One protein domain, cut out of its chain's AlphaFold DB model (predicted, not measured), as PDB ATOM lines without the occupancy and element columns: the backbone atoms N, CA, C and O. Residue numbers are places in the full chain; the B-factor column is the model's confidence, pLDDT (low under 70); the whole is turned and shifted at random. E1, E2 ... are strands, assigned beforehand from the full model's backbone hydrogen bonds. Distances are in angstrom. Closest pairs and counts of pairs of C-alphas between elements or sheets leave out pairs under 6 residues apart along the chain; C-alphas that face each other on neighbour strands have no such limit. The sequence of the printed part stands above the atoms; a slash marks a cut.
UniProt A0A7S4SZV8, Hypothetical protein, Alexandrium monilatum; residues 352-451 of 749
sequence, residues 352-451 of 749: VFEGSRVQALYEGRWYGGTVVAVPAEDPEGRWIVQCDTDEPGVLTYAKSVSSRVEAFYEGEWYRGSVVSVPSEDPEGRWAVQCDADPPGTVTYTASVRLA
ATOM      1  N   VAL A 352      21.503  41.007 -12.426       80.75
ATOM      2  CA  VAL A 352      21.770  39.900 -11.517       80.75
ATOM      3  C   VAL A 352      22.776  38.938 -12.162       80.75
ATOM      4  O   VAL A 352      22.520  38.392 -13.233       80.75
ATOM      5  N   PHE A 353      23.916  38.727 -11.504       87.75
ATOM      6  CA  PHE A 353      24.995  37.818 -11.923       87.75
ATOM      7  C   PHE A 353      25.232  36.709 -10.881       87.75
ATOM      8  O   PHE A 353      24.733  36.795  -9.761       87.75
ATOM      9  N   GLU A 354      25.998  35.671 -11.217       90.69
ATOM     10  CA  GLU A 354      26.378  34.614 -10.263       90.69
ATOM     11  C   GLU A 354      27.100  35.192  -9.040       90.69
ATOM     12  O   GLU A 354      28.005  36.013  -9.153       90.69
ATOM     13  N   GLY A 355      26.670  34.800  -7.847       89.88
ATOM     14  CA  GLY A 355      27.093  35.393  -6.580       89.88
ATOM     15  C   GLY A 355      26.272  36.613  -6.147       89.88
ATOM     16  O   GLY A 355      26.449  37.090  -5.027       89.88
ATOM     17  N   SER A 356      25.347  37.117  -6.975       86.88
ATOM     18  CA  SER A 356      24.454  38.213  -6.578       86.88
ATOM     19  C   SER A 356      23.471  37.768  -5.503       86.88
ATOM     20  O   SER A 356      22.898  36.679  -5.571       86.88
ATOM     21  N   ARG A 357      23.227  38.652  -4.532       90.31
ATOM     22  CA  ARG A 357      22.183  38.474  -3.521       90.31
ATOM     23  C   ARG A 357      20.837  38.889  -4.094       90.31
ATOM     24  O   ARG A 357      20.659  40.033  -4.508       90.31
ATOM     25  N   VAL A 358      19.893  37.960  -4.098       94.25
ATOM     26  CA  VAL A 358      18.559  38.152  -4.669       94.25
ATOM     27  C   VAL A 358      17.488  37.599  -3.749       94.25
ATOM     28  O   VAL A 358      17.765  36.828  -2.834       94.25
ATOM     29  N   GLN A 359      16.243  37.971  -4.017       93.81
ATOM     30  CA  GLN A 359      15.101  37.179  -3.587       93.81
ATOM     31  C   GLN A 359      14.617  36.329  -4.761       93.81
ATOM     32  O   GLN A 359      14.433  36.853  -5.858       93.81
ATOM     33  N   ALA A 360      14.403  35.040  -4.530       95.19
ATOM     34  CA  ALA A 360      13.888  34.074  -5.490       95.19
ATOM     35  C   ALA A 360      12.419  33.760  -5.182       95.19
ATOM     36  O   ALA A 360      12.073  33.463  -4.038       95.19
ATOM     37  N   LEU A 361      11.542  33.834  -6.187       93.94
ATOM     38  CA  LEU A 361      10.133  33.461  -6.032       93.94
ATOM     39  C   LEU A 361       9.972  31.945  -6.214       93.94
ATOM     40  O   LEU A 361      10.059  31.444  -7.338       93.94
ATOM     41  N   TYR A 362       9.680  31.233  -5.125       94.75
ATOM     42  CA  TYR A 362       9.457  29.787  -5.104       94.75
ATOM     43  C   TYR A 362       8.144  29.466  -4.373       94.75
ATOM     44  O   TYR A 362       7.861  30.022  -3.315       94.75
ATOM     45  N   GLU A 363       7.281  28.639  -4.973       93.12
ATOM     46  CA  GLU A 363       5.957  28.273  -4.421       93.12
ATOM     47  C   GLU A 363       5.086  29.468  -3.967       93.12
ATOM     48  O   GLU A 363       4.316  29.397  -3.010       93.12
ATOM     49  N   GLY A 364       5.201  30.603  -4.666       89.50
ATOM     50  CA  GLY A 364       4.437  31.817  -4.363       89.50
ATOM     51  C   GLY A 364       4.957  32.623  -3.166       89.50
ATOM     52  O   GLY A 364       4.289  33.565  -2.746       89.50
ATOM     53  N   ARG A 365       6.136  32.291  -2.630       89.69
ATOM     54  CA  ARG A 365       6.823  33.044  -1.571       89.69
ATOM     55  C   ARG A 365       8.216  33.470  -2.033       89.69
ATOM     56  O   ARG A 365       8.843  32.793  -2.844       89.69
ATOM     57  N   TRP A 366       8.681  34.617  -1.546       89.81
ATOM     58  CA  TRP A 366      10.021  35.129  -1.841       89.81
ATOM     59  C   TRP A 366      11.005  34.660  -0.772       89.81
ATOM     60  O   TRP A 366      10.776  34.893   0.414       89.81
ATOM     61  N   TYR A 367      12.102  34.037  -1.196       92.88
ATOM     62  CA  TYR A 367      13.181  33.573  -0.324       92.88
ATOM     63  C   TYR A 367      14.467  34.322  -0.661       92.88
ATOM     64  O   TYR A 367      14.802  34.475  -1.834       92.88
ATOM     65  N   GLY A 368      15.176  34.825   0.350       93.31
ATOM     66  CA  GLY A 368      16.506  35.408   0.157       93.31
ATOM     67  C   GLY A 368      17.518  34.327  -0.212       93.31
ATOM     68  O   GLY A 368      17.443  33.218   0.311       93.31
ATOM     69  N   GLY A 369      18.444  34.631  -1.119       95.38
ATOM     70  CA  GLY A 369      19.470  33.685  -1.534       95.38
ATOM     71  C   GLY A 369      20.565  34.299  -2.393       95.38
ATOM     72  O   GLY A 369      20.576  35.498  -2.688       95.38
ATOM     73  N   THR A 370      21.505  33.453  -2.796       95.00
ATOM     74  CA  THR A 370      22.618  33.810  -3.679       95.00
ATOM     75  C   THR A 370      22.450  33.104  -5.018       95.00
ATOM     76  O   THR A 370      22.221  31.895  -5.057       95.00
ATOM     77  N   VAL A 371      22.549  33.840  -6.125       95.88
ATOM     78  CA  VAL A 371      22.458  33.253  -7.471       95.88
ATOM     79  C   VAL A 371      23.656  32.348  -7.710       95.88
ATOM     80  O   VAL A 371      24.792  32.802  -7.647       95.88
ATOM     81  N   VAL A 372      23.398  31.077  -7.990       96.19
ATOM     82  CA  VAL A 372      24.420  30.086  -8.339       96.19
ATOM     83  C   VAL A 372      24.599  30.013  -9.851       96.19
ATOM     84  O   VAL A 372      25.729  29.903 -10.298       96.19
ATOM     85  N   ALA A 373      23.510  30.132 -10.621       92.50
ATOM     86  CA  ALA A 373      23.555  30.193 -12.082       92.50
ATOM     87  C   ALA A 373      22.441  31.087 -12.645       92.50
ATOM     88  O   ALA A 373      21.330  31.166 -12.102       92.50
ATOM     89  N   VAL A 374      22.740  31.760 -13.756       92.12
ATOM     90  CA  VAL A 374      21.793  32.625 -14.476       92.12
ATOM     91  C   VAL A 374      20.874  31.808 -15.408       92.12
ATOM     92  O   VAL A 374      21.280  30.755 -15.894       92.12
ATOM     93  N   PRO A 375      19.663  32.295 -15.755       89.06
ATOM     94  CA  PRO A 375      18.685  31.569 -16.574       89.06
ATOM     95  C   PRO A 375      19.187  31.062 -17.916       89.06
ATOM     96  O   PRO A 375      18.635  30.114 -18.454       89.06
ATOM     97  N   ALA A 376      20.206  31.711 -18.482       77.81
ATOM     98  CA  ALA A 376      20.784  31.307 -19.757       77.81
ATOM     99  C   ALA A 376      21.454  29.922 -19.699       77.81
ATOM    100  O   ALA A 376      21.653  29.313 -20.749       77.81
ATOM    101  N   GLU A 377      21.798  29.439 -18.504       78.75
ATOM    102  CA  GLU A 377      22.452  28.145 -18.305       78.75
ATOM    103  C   GLU A 377      21.464  27.002 -18.028       78.75
ATOM    104  O   GLU A 377      21.775  25.844 -18.305       78.75
ATOM    105  N   ASP A 378      20.257  27.307 -17.538       85.12
ATOM    106  CA  ASP A 378      19.200  26.318 -17.311       85.12
ATOM    107  C   ASP A 378      18.394  26.095 -18.607       85.12
ATOM    108  O   ASP A 378      17.904  27.059 -19.201       85.12
ATOM    109  N   PRO A 379      18.180  24.845 -19.062       84.12
ATOM    110  CA  PRO A 379      17.427  24.566 -20.288       84.12
ATOM    111  C   PRO A 379      15.965  25.041 -20.240       84.12
ATOM    112  O   PRO A 379      15.333  25.168 -21.290       84.12
ATOM    113  N   GLU A 380      15.417  25.310 -19.051       89.50
ATOM    114  CA  GLU A 380      14.066  25.847 -18.868       89.50
ATOM    115  C   GLU A 380      14.043  27.369 -18.632       89.50
ATOM    116  O   GLU A 380      12.965  27.943 -18.452       89.50
ATOM    117  N   GLY A 381      15.199  28.042 -18.650       91.50
ATOM    118  CA  GLY A 381      15.282  29.487 -18.450       91.50
ATOM    119  C   GLY A 381      14.979  29.933 -17.018       91.50
ATOM    120  O   GLY A 381      14.409  31.011 -16.832       91.50
ATOM    121  N   ARG A 382      15.294  29.120 -16.000       95.06
ATOM    122  CA  ARG A 382      15.079  29.458 -14.581       95.06
ATOM    123  C   ARG A 382      16.362  29.925 -13.906       95.06
ATOM    124  O   ARG A 382      17.454  29.470 -14.219       95.06
ATOM    125  N   TRP A 383      16.211  30.798 -12.921       95.69
ATOM    126  CA  TRP A 383      17.284  31.189 -12.016       95.69
ATOM    127  C   TRP A 383      17.602  30.046 -11.062       95.69
ATOM    128  O   TRP A 383      16.683  29.498 -10.450       95.69
ATOM    129  N   ILE A 384      18.883  29.729 -10.894       96.56
ATOM    130  CA  ILE A 384      19.341  28.767  -9.890       96.56
ATOM    131  C   ILE A 384      19.871  29.570  -8.710       96.56
ATOM    132  O   ILE A 384      20.880  30.264  -8.827       96.56
ATOM    133  N   VAL A 385      19.171  29.516  -7.582       96.94
ATOM    134  CA  VAL A 385      19.473  30.304  -6.385       96.94
ATOM    135  C   VAL A 385      19.656  29.363  -5.205       96.94
ATOM    136  O   VAL A 385      18.827  28.492  -4.965       96.94
ATOM    137  N   GLN A 386      20.730  29.542  -4.448       97.69
ATOM    138  CA  GLN A 386      20.891  28.906  -3.148       97.69
ATOM    139  C   GLN A 386      20.212  29.795  -2.103       97.69
ATOM    140  O   GLN A 386      20.749  30.851  -1.754       97.69
ATOM    141  N   CYS A 387      19.001  29.424  -1.681       97.38
ATOM    142  CA  CYS A 387      18.261  30.180  -0.672       97.38
ATOM    143  C   CYS A 387      18.933  30.043   0.700       97.38
ATOM    144  O   CYS A 387      19.490  29.001   1.027       97.38
ATOM    145  N   ASP A 388      18.848  31.083   1.525       96.38
ATOM    146  CA  ASP A 388      19.483  31.121   2.852       96.38
ATOM    147  C   ASP A 388      18.900  30.096   3.832       96.38
ATOM    148  O   ASP A 388      19.541  29.733   4.814       96.38
ATOM    149  N   THR A 389      17.660  29.670   3.587       95.56
ATOM    150  CA  THR A 389      16.942  28.673   4.389       95.56
ATOM    151  C   THR A 389      17.236  27.238   3.970       95.56
ATOM    152  O   THR A 389      16.858  26.319   4.694       95.56
ATOM    153  N   ASP A 390      17.861  27.045   2.809       96.00
ATOM    154  CA  ASP A 390      18.138  25.725   2.257       96.00
ATOM    155  C   ASP A 390      19.482  25.204   2.798       96.00
ATOM    156  O   ASP A 390      20.418  25.969   3.046       96.00
ATOM    157  N   GLU A 391      19.604  23.886   2.978       94.88
ATOM    158  CA  GLU A 391      20.889  23.278   3.339       94.88
ATOM    159  C   GLU A 391      21.943  23.546   2.248       94.88
ATOM    160  O   GLU A 391      21.617  23.591   1.056       94.88
ATOM    161  N   PRO A 392      23.230  23.714   2.606       93.62
ATOM    162  CA  PRO A 392      24.260  24.006   1.624       93.62
ATOM    163  C   PRO A 392      24.345  22.913   0.549       93.62
ATOM    164  O   PRO A 392      24.578  21.746   0.853       93.62
ATOM    165  N   GLY A 393      24.170  23.306  -0.716       93.88
ATOM    166  CA  GLY A 393      24.104  22.394  -1.866       93.88
ATOM    167  C   GLY A 393      22.687  22.089  -2.365       93.88
ATOM    168  O   GLY A 393      22.545  21.551  -3.463       93.88
ATOM    169  N   VAL A 394      21.642  22.469  -1.624       97.00
ATOM    170  CA  VAL A 394      20.259  22.459  -2.115       97.00
ATOM    171  C   VAL A 394      20.013  23.745  -2.912       97.00
ATOM    172  O   VAL A 394      20.255  24.850  -2.431       97.00
ATOM    173  N   LEU A 395      19.590  23.589  -4.169       97.06
ATOM    174  CA  LEU A 395      19.403  24.688  -5.117       97.06
ATOM    175  C   LEU A 395      17.919  24.862  -5.439       97.06
ATOM    176  O   LEU A 395      17.248  23.919  -5.861       97.06
ATOM    177  N   THR A 396      17.434  26.088  -5.291       97.06
ATOM    178  CA  THR A 396      16.072  26.489  -5.622       97.06
ATOM    179  C   THR A 396      16.023  27.046  -7.047       97.06
ATOM    180  O   THR A 396      16.763  27.963  -7.406       97.06
ATOM    181  N   TYR A 397      15.111  26.512  -7.865       96.50
ATOM    182  CA  TYR A 397      14.898  26.943  -9.249       96.50
ATOM    183  C   TYR A 397      13.714  27.909  -9.317       96.50
ATOM    184  O   TYR A 397      12.559  27.503  -9.173       96.50
ATOM    185  N   ALA A 398      13.981  29.192  -9.555       95.88
ATOM    186  CA  ALA A 398      12.966  30.241  -9.561       95.88
ATOM    187  C   ALA A 398      12.749  30.830 -10.959       95.88
ATOM    188  O   ALA A 398      13.687  31.073 -11.713       95.88
ATOM    189  N   LYS A 399      11.489  31.113 -11.309       93.44
ATOM    190  CA  LYS A 399      11.156  31.786 -12.581       93.44
ATOM    191  C   LYS A 399      11.492  33.276 -12.573       93.44
ATOM    192  O   LYS A 399      11.722  33.847 -13.631       93.44
ATOM    193  N   SER A 400      11.515  33.884 -11.391       90.50
ATOM    194  CA  SER A 400      11.740  35.315 -11.207       90.50
ATOM    195  C   SER A 400      12.653  35.538 -10.010       90.50
ATOM    196  O   SER A 400      12.453  34.923  -8.958       90.50
ATOM    197  N   VAL A 401      13.600  36.460 -10.160       91.44
ATOM    198  CA  VAL A 401      14.424  36.987  -9.067       91.44
ATOM    199  C   VAL A 401      14.272  38.500  -8.988       91.44
ATOM    200  O   VAL A 401      14.001  39.150  -9.996       91.44
ATOM    201  N   SER A 402      14.447  39.068  -7.798       90.75
ATOM    202  CA  SER A 402      14.523  40.518  -7.602       90.75
ATOM    203  C   SER A 402      15.797  40.896  -6.850       90.75
ATOM    204  O   SER A 402      16.244  40.179  -5.949       90.75
ATOM    205  N   SER A 403      16.410  42.015  -7.244       89.62
ATOM    206  CA  SER A 403      17.576  42.573  -6.549       89.62
ATOM    207  C   SER A 403      17.129  43.371  -5.330       89.62
ATOM    208  O   SER A 403      16.195  44.175  -5.416       89.62
ATOM    209  N   ARG A 404      17.827  43.178  -4.208       89.94
ATOM    210  CA  ARG A 404      17.592  43.933  -2.974       89.94
ATOM    211  C   ARG A 404      18.340  45.252  -3.010       89.94
ATOM    212  O   ARG A 404      19.553  45.293  -3.216       89.94
ATOM    213  N   VAL A 405      17.606  46.330  -2.794       94.69
ATOM    214  CA  VAL A 405      18.136  47.688  -2.824       94.69
ATOM    215  C   VAL A 405      17.722  48.437  -1.572       94.69
ATOM    216  O   VAL A 405      16.746  48.099  -0.908       94.69
ATOM    217  N   GLU A 406      18.477  49.470  -1.253       96.62
ATOM    218  CA  GLU A 406      18.054  50.534  -0.362       96.62
ATOM    219  C   GLU A 406      17.590  51.700  -1.237       96.62
ATOM    220  O   GLU A 406      18.341  52.174  -2.091       96.62
ATOM    221  N   ALA A 407      16.347  52.127  -1.051       97.19
ATOM    222  CA  ALA A 407      15.717  53.267  -1.694       97.19
ATOM    223  C   ALA A 407      15.780  54.481  -0.767       97.19
ATOM    224  O   ALA A 407      15.417  54.389   0.404       97.19
ATOM    225  N   PHE A 408      16.237  55.623  -1.279       97.06
ATOM    226  CA  PHE A 408      16.256  56.862  -0.508       97.06
ATOM    227  C   PHE A 408      14.894  57.556  -0.592       97.06
ATOM    228  O   PHE A 408      14.499  57.995  -1.674       97.06
ATOM    229  N   TYR A 409      14.171  57.672   0.517       97.25
ATOM    230  CA  TYR A 409      12.850  58.300   0.567       97.25
ATOM    231  C   TYR A 409      12.737  59.163   1.829       97.25
ATOM    232  O   TYR A 409      13.201  58.770   2.889       97.25
ATOM    233  N   GLU A 410      12.214  60.385   1.694       96.00
ATOM    234  CA  GLU A 410      12.019  61.342   2.806       96.00
ATOM    235  C   GLU A 410      13.238  61.578   3.730       96.00
ATOM    236  O   GLU A 410      13.099  61.966   4.885       96.00
ATOM    237  N   GLY A 411      14.460  61.426   3.205       96.31
ATOM    238  CA  GLY A 411      15.698  61.664   3.958       96.31
ATOM    239  C   GLY A 411      16.307  60.421   4.609       96.31
ATOM    240  O   GLY A 411      17.411  60.504   5.145       96.31
ATOM    241  N   GLU A 412      15.648  59.267   4.508       97.69
ATOM    242  CA  GLU A 412      16.110  57.993   5.059       97.69
ATOM    243  C   GLU A 412      16.272  56.932   3.958       97.69
ATOM    244  O   GLU A 412      15.765  57.067   2.843       97.69
ATOM    245  N   TRP A 413      17.043  55.880   4.245       97.06
ATOM    246  CA  TRP A 413      17.231  54.747   3.336       97.06
ATOM    247  C   TRP A 413      16.372  53.574   3.800       97.06
ATOM    248  O   TRP A 413      16.614  53.014   4.867       97.06
ATOM    249  N   TYR A 414      15.411  53.171   2.974       96.75
ATOM    250  CA  TYR A 414      14.531  52.036   3.232       96.75
ATOM    251  C   TYR A 414      14.941  50.856   2.369       96.75
ATOM    252  O   TYR A 414      15.157  50.992   1.166       96.75
ATOM    253  N   ARG A 415      15.051  49.673   2.965       95.25
ATOM    254  CA  ARG A 415      15.292  48.454   2.192       95.25
ATOM    255  C   ARG A 415      14.044  48.024   1.460       95.25
ATOM    256  O   ARG A 415      12.945  48.158   1.983       95.25
ATOM    257  N   GLY A 416      14.234  47.477   0.270       95.31
ATOM    258  CA  GLY A 416      13.157  46.966  -0.550       95.31
ATOM    259  C   GLY A 416      13.648  46.166  -1.742       95.31
ATOM    260  O   GLY A 416      14.839  45.884  -1.905       95.31
ATOM    261  N   SER A 417      12.696  45.802  -2.585       93.12
ATOM    262  CA  SER A 417      12.939  45.084  -3.833       93.12
ATOM    263  C   SER A 417      12.527  45.969  -5.007       93.12
ATOM    264  O   SER A 417      11.468  46.598  -4.978       93.12
ATOM    265  N   VAL A 418      13.379  46.061  -6.033       93.94
ATOM    266  CA  VAL A 418      13.076  46.865  -7.231       93.94
ATOM    267  C   VAL A 418      11.887  46.246  -7.962       93.94
ATOM    268  O   VAL A 418      11.937  45.076  -8.341       93.94
ATOM    269  N   VAL A 419      10.833  47.038  -8.162       93.62
ATOM    270  CA  VAL A 419       9.628  46.662  -8.916       93.62
ATOM    271  C   VAL A 419       9.713  47.152 -10.359       93.62
ATOM    272  O   VAL A 419       9.390  46.388 -11.264       93.62
ATOM    273  N   SER A 420      10.177  48.388 -10.580       88.00
ATOM    274  CA  SER A 420      10.416  48.946 -11.918       88.00
ATOM    275  C   SER A 420      11.680  49.806 -11.964       88.00
ATOM    276  O   SER A 420      12.140  50.350 -10.951       88.00
ATOM    277  N   VAL A 421      12.259  49.914 -13.158       90.00
ATOM    278  CA  VAL A 421      13.474  50.699 -13.423       90.00
ATOM    279  C   VAL A 421      13.132  52.110 -13.932       90.00
ATOM    280  O   VAL A 421      12.063  52.302 -14.508       90.00
ATOM    281  N   PRO A 422      14.044  53.096 -13.809       91.25
ATOM    282  CA  PRO A 422      13.829  54.477 -14.254       91.25
ATOM    283  C   PRO A 422      13.355  54.657 -15.690       91.25
ATOM    284  O   PRO A 422      12.691  55.637 -15.987       91.25
ATOM    285  N   SER A 423      13.706  53.751 -16.601       71.00
ATOM    286  CA  SER A 423      13.271  53.840 -17.997       71.00
ATOM    287  C   SER A 423      11.780  53.543 -18.190       71.00
ATOM    288  O   SER A 423      11.210  53.975 -19.192       71.00
ATOM    289  N   GLU A 424      11.148  52.851 -17.238       84.00
ATOM    290  CA  GLU A 424       9.726  52.494 -17.272       84.00
ATOM    291  C   GLU A 424       8.834  53.559 -16.609       84.00
ATOM    292  O   GLU A 424       7.642  53.634 -16.910       84.00
ATOM    293  N   ASP A 425       9.395  54.403 -15.737       90.44
ATOM    294  CA  ASP A 425       8.696  55.529 -15.111       90.44
ATOM    295  C   ASP A 425       8.842  56.795 -15.981       90.44
ATOM    296  O   ASP A 425       9.965  57.182 -16.315       90.44
ATOM    297  N   PRO A 426       7.751  57.500 -16.341       85.00
ATOM    298  CA  PRO A 426       7.828  58.703 -17.177       85.00
ATOM    299  C   PRO A 426       8.643  59.844 -16.547       85.00
ATOM    300  O   PRO A 426       9.073  60.749 -17.264       85.00
ATOM    301  N   GLU A 427       8.863  59.815 -15.230       94.00
ATOM    302  CA  GLU A 427       9.676  60.793 -14.501       94.00
ATOM    303  C   GLU A 427      11.120  60.319 -14.260       94.00
ATOM    304  O   GLU A 427      11.914  61.053 -13.669       94.00
ATOM    305  N   GLY A 428      11.501  59.128 -14.733       92.12
ATOM    306  CA  GLY A 428      12.866  58.631 -14.589       92.12
ATOM    307  C   GLY A 428      13.212  58.135 -13.181       92.12
ATOM    308  O   GLY A 428      14.377  58.227 -12.786       92.12
ATOM    309  N   ARG A 429      12.239  57.656 -12.394       96.12
ATOM    310  CA  ARG A 429      12.450  57.191 -11.009       96.12
ATOM    311  C   ARG A 429      12.419  55.671 -10.887       96.12
ATOM    312  O   ARG A 429      11.766  54.971 -11.650       96.12
ATOM    313  N   TRP A 430      13.106  55.156  -9.877       95.75
ATOM    314  CA  TRP A 430      13.015  53.761  -9.461       95.75
ATOM    315  C   TRP A 430      11.713  53.540  -8.699       95.75
ATOM    316  O   TRP A 430      11.448  54.301  -7.770       95.75
ATOM    317  N   ALA A 431      10.949  52.494  -9.019       96.19
ATOM    318  CA  ALA A 431       9.885  52.021  -8.137       96.19
ATOM    319  C   ALA A 431      10.417  50.860  -7.301       96.19
ATOM    320  O   ALA A 431      10.808  49.817  -7.833       96.19
ATOM    321  N   VAL A 432      10.444  51.038  -5.986       96.50
ATOM    322  CA  VAL A 432      10.926  50.045  -5.029       96.50
ATOM    323  C   VAL A 432       9.794  49.714  -4.073       96.50
ATOM    324  O   VAL A 432       9.191  50.606  -3.491       96.50
ATOM    325  N   GLN A 433       9.493  48.432  -3.901       96.75
ATOM    326  CA  GLN A 433       8.605  47.985  -2.837       96.75
ATOM    327  C   GLN A 433       9.439  47.855  -1.565       96.75
ATOM    328  O   GLN A 433      10.202  46.894  -1.426       96.75
ATOM    329  N   CYS A 434       9.363  48.858  -0.688       97.06
ATOM    330  CA  CYS A 434      10.100  48.859   0.571       97.06
ATOM    331  C   CYS A 434       9.529  47.803   1.530       97.06
ATOM    332  O   CYS A 434       8.336  47.522   1.522       97.06
ATOM    333  N   ASP A 435      10.366  47.233   2.394       95.12
ATOM    334  CA  ASP A 435       9.957  46.215   3.375       95.12
ATOM    335  C   ASP A 435       8.992  46.764   4.430       95.12
ATOM    336  O   ASP A 435       8.216  46.014   5.019       95.12
ATOM    337  N   ALA A 436       9.074  48.071   4.686       94.81
ATOM    338  CA  ALA A 436       8.177  48.784   5.585       94.81
ATOM    339  C   ALA A 436       6.808  49.072   4.944       94.81
ATOM    340  O   ALA A 436       5.848  49.358   5.661       94.81
ATOM    341  N   ASP A 437       6.709  48.983   3.615       95.69
ATOM    342  CA  ASP A 437       5.485  49.274   2.887       95.69
ATOM    343  C   ASP A 437       4.556  48.044   2.868       95.69
ATOM    344  O   ASP A 437       5.012  46.903   2.726       95.69
ATOM    345  N   PRO A 438       3.225  48.233   2.956       91.00
ATOM    346  CA  PRO A 438       2.270  47.156   2.726       91.00
ATOM    347  C   PRO A 438       2.477  46.507   1.347       91.00
ATOM    348  O   PRO A 438       2.844  47.192   0.385       91.00
ATOM    349  N   PRO A 439       2.199  45.200   1.190       84.69
ATOM    350  CA  PRO A 439       2.372  44.533  -0.089       84.69
ATOM    351  C   PRO A 439       1.536  45.199  -1.194       84.69
ATOM    352  O   PRO A 439       0.322  45.336  -1.059       84.69
ATOM    353  N   GLY A 440       2.191  45.587  -2.293       90.56
ATOM    354  CA  GLY A 440       1.573  46.305  -3.417       90.56
ATOM    355  C   GLY A 440       1.753  47.828  -3.389       90.56
ATOM    356  O   GLY A 440       1.474  48.478  -4.395       90.56
ATOM    357  N   THR A 441       2.259  48.396  -2.294       96.25
ATOM    358  CA  THR A 441       2.677  49.800  -2.235       96.25
ATOM    359  C   THR A 441       4.109  49.925  -2.758       96.25
ATOM    360  O   THR A 441       4.987  49.159  -2.366       96.25
ATOM    361  N   VAL A 442       4.340  50.867  -3.677       97.19
ATOM    362  CA  VAL A 442       5.659  51.131  -4.268       97.19
ATOM    363  C   VAL A 442       6.111  52.549  -3.949       97.19
ATOM    364  O   VAL A 442       5.381  53.517  -4.164       97.19
ATOM    365  N   THR A 443       7.337  52.660  -3.460       97.75
ATOM    366  CA  THR A 443       8.023  53.915  -3.189       97.75
ATOM    367  C   THR A 443       8.822  54.327  -4.424       97.75
ATOM    368  O   THR A 443       9.689  53.586  -4.896       97.75
ATOM    369  N   TYR A 444       8.541  55.518  -4.960       97.44
ATOM    370  CA  TYR A 444       9.273  56.074  -6.099       97.44
ATOM    371  C   TYR A 444      10.445  56.933  -5.619       97.44
ATOM    372  O   TYR A 444      10.249  57.892  -4.876       97.44
ATOM    373  N   THR A 445      11.663  56.636  -6.074       97.50
ATOM    374  CA  THR A 445      12.867  57.390  -5.692       97.50
ATOM    375  C   THR A 445      13.808  57.650  -6.866       97.50
ATOM    376  O   THR A 445      13.935  56.850  -7.789       97.50
ATOM    377  N   ALA A 446      14.517  58.778  -6.824       95.62
ATOM    378  CA  ALA A 446      15.590  59.084  -7.767       95.62
ATOM    379  C   ALA A 446      16.903  58.346  -7.439       95.62
ATOM    380  O   ALA A 446      17.826  58.343  -8.251       95.62
ATOM    381  N   SER A 447      17.035  57.758  -6.244       94.38
ATOM    382  CA  SER A 447      18.292  57.177  -5.767       94.38
ATOM    383  C   SER A 447      18.067  55.844  -5.067       94.38
ATOM    384  O   SER A 447      17.430  55.765  -4.019       94.38
ATOM    385  N   VAL A 448      18.662  54.802  -5.640       96.25
ATOM    386  CA  VAL A 448      18.792  53.475  -5.038       96.25
ATOM    387  C   VAL A 448      20.265  53.112  -4.920       96.25
ATOM    388  O   VAL A 448      21.085  53.510  -5.751       96.25
ATOM    389  N   ARG A 449      20.606  52.326  -3.903       94.62
ATOM    390  CA  ARG A 449      21.907  51.662  -3.778       94.62
ATOM    391  C   ARG A 449      21.688  50.186  -3.484       94.62
ATOM    392  O   ARG A 449      20.643  49.810  -2.966       94.62
ATOM    393  N   LEU A 450      22.654  49.340  -3.820       87.00
ATOM    394  CA  LEU A 450      22.577  47.925  -3.459       87.00
ATOM    395  C   LEU A 450      22.595  47.806  -1.933       87.00
ATOM    396  O   LEU A 450      23.459  48.401  -1.284       87.00
ATOM    397  N   ALA A 451      21.626  47.081  -1.371       87.50
ATOM    398  CA  ALA A 451      21.584  46.853   0.066       87.50
ATOM    399  C   ALA A 451      22.837  46.062   0.461       87.50
ATOM    400  O   ALA A 451      23.134  45.026  -0.140       87.50
TER     401      ALA A 451
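What this domain is: This is residues 352 to 451 of the 749 residues of the protein "Hypothetical protein" of Alexandrium monilatum (UniProt A0A7S4SZV8). Two small lobes of strands sit at the two ends of an elongated body, E1 to E4 in one and E5 to E9 in the other, and the long strand E5 bridges them. In each lobe four antiparallel strands curl into a small, nearly closed barrel, with the last strand, E4 or E8, coming back near the first, E1 or E5. The printed part has 100 residues, no named helix and nine named strands, E1 to E9 in order; its class is all strand, and its one branched, antiparallel sheet is strongly twisted. The whole is compact, with a radius of gyration of the C-alphas of 14.3 A and spans of 41 by 25 by 23 A.

Where its parts are: E1, residues 357 to 362, begins with C-alpha 357 at (22.183, 38.474, -3.521) and is 15.5 A long. E2, residues 365 to 373, is 20.0 A long and bends by 77 degrees at residue 370. E3 is residues 383 to 387 and E4 residues 396 to 398. E5, residues 401 to 409, is 23.4 A long, from C-alpha 401 at (14.424, 36.987, -9.067), and bends by 50 degrees at residue 406. E6, residues 412 to 420, is 20.1 A long and bends by 78 degrees at residue 417. E7 is residues 430 to 434, E8 residues 443 to 445, and E9 residues 448 to 450, with C-alpha 450 at (22.577, 47.925, -3.459).

How they stand to each other: E1, E2, E3 and E4 form a meander, each strand the antiparallel neighbour of the one before, with N 360 and O 367 at 2.8 A, N 370 and O 386 at 2.9 A, and N 383 and O 398 at 2.8 A. The closest C-alphas of E1 and E4, those of Leu 361 and Ala 398, are 5.6 A apart. E5 has staggered pairing: residues 401 to 403 pair with E1, with N 402 and O 359 at 2.9 A; residues 404 to 409 pair with E6; and residues 405 to 407 pair with E9, with N 406 and O 449 at 2.8 A. E5, E6, E7 and E8 form a second meander, with N 407 and O 414 at 2.8 A, N 419 and O 431 at 2.8 A, and N 430 and O 445 at 2.8 A. The closest C-alphas of E5 and E8, those of Phe 408 and Thr 445, are 6.2 A apart. E4, E8 and E9 are edge strands. E2 is apart from E6, E7, E8 and E9.

The domain as a whole: The C-alphas of Pro 379 and Gly 411, the two farthest apart, are 44.4 A apart. The printed part has no cut and no long link. The mean pLDDT of the printed part is 92.8, and no printed residue is under 70.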